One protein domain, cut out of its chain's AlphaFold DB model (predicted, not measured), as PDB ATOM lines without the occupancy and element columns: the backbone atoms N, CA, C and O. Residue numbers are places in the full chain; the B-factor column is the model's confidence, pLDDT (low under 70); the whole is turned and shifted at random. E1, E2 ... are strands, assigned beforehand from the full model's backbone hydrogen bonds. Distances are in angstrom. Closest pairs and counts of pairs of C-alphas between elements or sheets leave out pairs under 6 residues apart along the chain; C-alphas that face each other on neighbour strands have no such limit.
ATOM      1  N   ASN A 244     231.925 273.838 266.567       65.75
ATOM      2  CA  ASN A 244     231.590 274.490 267.833       65.75
ATOM      3  C   ASN A 244     231.532 276.022 267.732       65.75
ATOM      4  O   ASN A 244     230.977 276.646 268.620       65.75
ATOM      5  N   ALA A 245     232.074 276.645 266.678       66.06
ATOM      6  CA  ALA A 245     231.860 278.075 266.444       66.06
ATOM      7  C   ALA A 245     230.462 278.377 265.877       66.06
ATOM      8  O   ALA A 245     230.056 279.534 265.850       66.06
ATOM      9  N   LEU A 246     229.728 277.351 265.432       67.38
ATOM     10  CA  LEU A 246     228.298 277.441 265.127       67.38
ATOM     11  C   LEU A 246     227.437 277.231 266.379       67.38
ATOM     12  O   LEU A 246     226.234 277.467 266.318       67.38
ATOM     13  N   ALA A 247     228.035 276.772 267.484       70.88
ATOM     14  CA  ALA A 247     227.353 276.673 268.758       70.88
ATOM     15  C   ALA A 247     227.373 278.034 269.457       70.88
ATOM     16  O   ALA A 247     228.406 278.707 269.505       70.88
ATOM     17  N   PHE A 248     226.233 278.446 269.995       74.25
ATOM     18  CA  PHE A 248     226.113 279.691 270.741       74.25
ATOM     19  C   PHE A 248     225.027 279.576 271.805       74.25
ATOM     20  O   PHE A 248     224.076 278.804 271.676       74.25
ATOM     21  N   GLU A 249     225.191 280.356 272.864       72.12
ATOM     22  CA  GLU A 249     224.258 280.423 273.981       72.12
ATOM     23  C   GLU A 249     223.362 281.653 273.827       72.12
ATOM     24  O   GLU A 249     223.819 282.741 273.456       72.12
ATOM     25  N   ILE A 250     222.070 281.483 274.103       69.94
ATOM     26  CA  ILE A 250     221.101 282.574 274.190       69.94
ATOM     27  C   ILE A 250     220.715 282.719 275.665       69.94
ATOM     28  O   ILE A 250     219.811 282.043 276.154       69.94
ATOM     29  N   GLY A 251     221.411 283.612 276.374       72.44
ATOM     30  CA  GLY A 251     221.302 283.717 277.834       72.44
ATOM     31  C   GLY A 251     221.844 282.470 278.543       72.44
ATOM     32  O   GLY A 251     222.584 281.698 277.947       72.44
ATOM     33  N   ASP A 252     221.446 282.253 279.798       73.12
ATOM     34  CA  ASP A 252     221.976 281.160 280.637       73.12
ATOM     35  C   ASP A 252     221.173 279.843 280.535       73.12
ATOM     36  O   ASP A 252     221.360 278.929 281.335       73.12
ATOM     37  N   PHE A 253     220.206 279.753 279.617       73.25
ATOM     38  CA  PHE A 253     219.166 278.710 279.644       73.25
ATOM     39  C   PHE A 253     218.957 277.973 278.319       73.25
ATOM     40  O   PHE A 253     218.249 276.968 278.307       73.25
ATOM     41  N   ILE A 254     219.538 278.443 277.213       74.75
ATOM     42  CA  ILE A 254     219.426 277.798 275.900       74.75
ATOM     43  C   ILE A 254     220.808 277.755 275.253       74.75
ATOM     44  O   ILE A 254     221.375 278.802 274.931       74.75
ATOM     45  N   SER A 255     221.313 276.552 274.999       80.81
ATOM     46  CA  SER A 255     222.461 276.315 274.129       80.81
ATOM     47  C   SER A 255     221.981 275.788 272.778       80.81
ATOM     48  O   SER A 255     221.139 274.897 272.684       80.81
ATOM     49  N   ILE A 256     222.497 276.364 271.697       80.31
ATOM     50  CA  ILE A 256     222.317 275.837 270.345       80.31
ATOM     51  C   ILE A 256     223.592 275.091 269.992       80.31
ATOM     52  O   ILE A 256     224.667 275.687 269.971       80.31
ATOM     53  N   VAL A 257     223.477 273.794 269.716       85.25
ATOM     54  CA  VAL A 257     224.618 272.920 269.408       85.25
ATOM     55  C   VAL A 257     224.365 272.115 268.130       85.25
ATOM     56  O   VAL A 257     223.210 271.860 267.785       85.25
ATOM     57  N   PRO A 258     225.408 271.689 267.393       86.88
ATOM     58  CA  PRO A 258     225.236 270.795 266.251       86.88
ATOM     59  C   PRO A 258     224.530 269.489 266.630       86.88
ATOM     60  O   PRO A 258     224.972 268.778 267.531       86.88
ATOM     61  N   THR A 259     223.458 269.144 265.912       89.38
ATOM     62  CA  THR A 259     222.716 267.896 266.131       89.38
ATOM     63  C   THR A 259     223.619 266.679 265.880       89.38
ATOM     64  O   THR A 259     224.222 266.592 264.803       89.38
ATOM     65  N   PRO A 260     223.713 265.711 266.812       88.69
ATOM     66  CA  PRO A 260     224.508 264.502 266.615       88.69
ATOM     67  C   PRO A 260     224.036 263.658 265.425       88.69
ATOM     68  O   PRO A 260     222.841 263.584 265.126       88.69
ATOM     69  N   ILE A 261     224.977 262.957 264.785       92.44
ATOM     70  CA  ILE A 261     224.663 262.002 263.717       92.44
ATOM     71  C   ILE A 261     223.829 260.851 264.297       92.44
ATOM     72  O   ILE A 261     224.206 260.232 265.292       92.44
ATOM     73  N   SER A 262     222.693 260.556 263.665       92.94
ATOM     74  CA  SER A 262     221.745 259.516 264.078       92.94
ATOM     75  C   SER A 262     221.039 258.896 262.869       92.94
ATOM     76  O   SER A 262     221.223 259.336 261.739       92.94
ATOM     77  N   THR A 263     220.177 257.899 263.086       91.38
ATOM     78  CA  THR A 263     219.333 257.345 262.010       91.38
ATOM     79  C   THR A 263     218.416 258.396 261.375       91.38
ATOM     80  O   THR A 263     218.096 258.280 260.199       91.38
ATOM     81  N   ASN A 264     218.011 259.417 262.141       91.69
ATOM     82  CA  ASN A 264     217.134 260.496 261.676       91.69
ATOM     83  C   ASN A 264     217.915 261.674 261.067       91.69
ATOM     84  O   ASN A 264     217.365 262.418 260.263       91.69
ATOM     85  N   VAL A 265     219.190 261.839 261.444       91.31
ATOM     86  CA  VAL A 265     220.115 262.849 260.902       91.31
ATOM     87  C   VAL A 265     221.407 262.136 260.483       91.31
ATOM     88  O   VAL A 265     222.377 262.124 261.243       91.31
ATOM     89  N   PRO A 266     221.429 261.477 259.310       91.12
ATOM     90  CA  PRO A 266     222.557 260.637 258.899       91.12
ATOM     91  C   PRO A 266     223.814 261.438 258.527       91.12
ATOM     92  O   PRO A 266     224.919 260.903 258.599       91.12
ATOM     93  N   PHE A 267     223.664 262.719 258.166       92.00
ATOM     94  CA  PHE A 267     224.760 263.628 257.818       92.00
ATOM     95  C   PHE A 267     224.572 264.986 258.506       92.00
ATOM     96  O   PHE A 267     223.492 265.572 258.435       92.00
ATOM     97  N   ASN A 268     225.621 265.502 259.153       88.88
ATOM     98  CA  ASN A 268     225.670 266.870 259.671       88.88
ATOM     99  C   ASN A 268     227.128 267.384 259.604       88.88
ATOM    100  O   ASN A 268     227.957 266.936 260.400       88.88
ATOM    101  N   PRO A 269     227.485 268.240 258.628       89.69
ATOM    102  CA  PRO A 269     226.589 268.918 257.693       89.69
ATOM    103  C   PRO A 269     226.061 267.953 256.620       89.69
ATOM    104  O   PRO A 269     226.691 266.935 256.328       89.69
ATOM    105  N   SER A 270     224.918 268.281 256.021       92.62
ATOM    106  CA  SER A 270     224.390 267.596 254.836       92.62
ATOM    107  C   SER A 270     224.637 268.439 253.592       92.62
ATOM    108  O   SER A 270     224.486 269.660 253.631       92.62
ATOM    109  N   VAL A 271     224.993 267.784 252.491       91.62
ATOM    110  CA  VAL A 271     225.117 268.404 251.168       91.62
ATOM    111  C   VAL A 271     224.109 267.722 250.256       91.62
ATOM    112  O   VAL A 271     224.303 266.565 249.894       91.62
ATOM    113  N   ASP A 272     223.016 268.414 249.947       92.69
ATOM    114  CA  ASP A 272     221.949 267.927 249.067       92.69
ATOM    115  C   ASP A 272     221.186 269.114 248.452       92.69
ATOM    116  O   ASP A 272     221.172 270.209 249.021       92.69
ATOM    117  N   ASN A 273     220.556 268.904 247.293       91.06
ATOM    118  CA  ASN A 273     219.768 269.906 246.560       91.06
ATOM    119  C   ASN A 273     220.490 271.256 246.393       91.06
ATOM    120  O   ASN A 273     219.924 272.302 246.699       91.06
ATOM    121  N   ASP A 274     221.758 271.233 245.972       87.94
ATOM    122  CA  ASP A 274     222.602 272.426 245.804       87.94
ATOM    123  C   ASP A 274     222.776 273.282 247.081       87.94
ATOM    124  O   ASP A 274     223.138 274.458 247.016       87.94
ATOM    125  N   THR A 275     222.558 272.703 248.269       84.50
ATOM    126  CA  THR A 275     222.704 273.389 249.562       84.50
ATOM    127  C   THR A 275     223.633 272.648 250.520       84.50
ATOM    128  O   THR A 275     223.689 271.419 250.544       84.50
ATOM    129  N   VAL A 276     224.345 273.410 251.358       88.19
ATOM    130  CA  VAL A 276     225.022 272.893 252.555       88.19
ATOM    131  C   VAL A 276     224.154 273.246 253.758       88.19
ATOM    132  O   VAL A 276     224.012 274.417 254.103       88.19
ATOM    133  N   SER A 277     223.568 272.233 254.387       89.31
ATOM    134  CA  SER A 277     222.700 272.377 255.556       89.31
ATOM    135  C   SER A 277     223.428 271.940 256.823       89.31
ATOM    136  O   SER A 277     224.064 270.885 256.851       89.31
ATOM    137  N   VAL A 278     223.309 272.730 257.889       89.00
ATOM    138  CA  VAL A 278     223.770 272.365 259.234       89.00
ATOM    139  C   VAL A 278     222.543 272.193 260.117       89.00
ATOM    140  O   VAL A 278     221.723 273.104 260.220       89.00
ATOM    141  N   PHE A 279     222.418 271.033 260.754       89.94
ATOM    142  CA  PHE A 279     221.340 270.761 261.701       89.94
ATOM    143  C   PHE A 279     221.798 271.132 263.110       89.94
ATOM    144  O   PHE A 279     222.878 270.719 263.545       89.94
ATOM    145  N   LEU A 280     220.993 271.927 263.811       89.12
ATOM    146  CA  LEU A 280     221.274 272.403 265.162       89.12
ATOM    147  C   LEU A 280     220.128 271.988 266.093       89.12
ATOM    148  O   LEU A 280     218.958 272.052 265.715       89.12
ATOM    149  N   THR A 281     220.464 271.579 267.311       88.44
ATOM    150  CA  THR A 281     219.515 271.232 268.369       88.44
ATOM    151  C   THR A 281     219.601 272.266 269.483       88.44
ATOM    152  O   THR A 281     220.678 272.760 269.809       88.44
ATOM    153  N   LEU A 282     218.438 272.597 270.039       86.56
ATOM    154  CA  LEU A 282     218.314 273.399 271.248       86.56
ATOM    155  C   LEU A 282     218.447 272.470 272.452       86.56
ATOM    156  O   LEU A 282     217.656 271.538 272.601       86.56
ATOM    157  N   GLU A 283     219.423 272.743 273.299       83.69
ATOM    158  CA  GLU A 283     219.581 272.117 274.599       83.69
ATOM    159  C   GLU A 283     219.219 273.143 275.682       83.69
ATOM    160  O   GLU A 283     219.563 274.325 275.607       83.69
ATOM    161  N   THR A 284     218.461 272.693 276.675       73.69
ATOM    162  CA  THR A 284     218.234 273.410 277.933       73.69
ATOM    163  C   THR A 284     219.028 272.690 279.025       73.69
ATOM    164  O   THR A 284     219.126 271.463 278.935       73.69
ATOM    165  N   PRO A 285     219.590 273.402 280.018       60.97
ATOM    166  CA  PRO A 285     220.388 272.795 281.083       60.97
ATOM    167  C   PRO A 285     219.633 271.725 281.884       60.97
ATOM    168  O   PRO A 285     218.383 271.802 281.974       60.97
TER     169      PRO A 285
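What this domain is: This is residues 244 to 285 of the 285 residues of an uncharacterized protein of Chitinophaga sp. YR573 (UniProt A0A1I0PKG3). A small sheet of E1, E2 and E5 makes one end of an elongated, loose model, and the short hairpin E3 and E4 makes the other; E4 runs on into E5 between the two ends. The printed part has 42 residues, five strands named E1 to E5 along the chain and no named helix; the class is all strand, with 18 residues, under half, in named elements. Both sheets are antiparallel, the larger ordered E1, E2, E5; the radius of gyration of the C-alphas is 11.8 A, the spans 35 by 21 by 14 A.

Where its parts are: Find E2, residues 254 to 258, 13.3 A long, from C-alpha 254 at (219.426, 277.798, 275.900). E1 is residues 248 to 250, and E5, residues 280 to 283, ends at (219.581, 272.117, 274.599). E3 is residues 270 to 272, E4 residues 275 to 277.

How they stand to each other: Beside inner strand E2, look for N 250 and O 254 of hairpin E1 and E2, 2.9 A apart, and N 283 and O 255 toward E5, 2.8 A. In E3 and E4, N 277 and O 270 are 2.8 A apart. E4 runs on into E5 across a break of 2 residues, at 17 degrees.

The domain as a whole: C-alphas 252 and 273 are farthest apart, 36.0 A. The printed part has no cut; the E2 to E3 link is long. Residues 244 to 246, 250 and 285 are under 70.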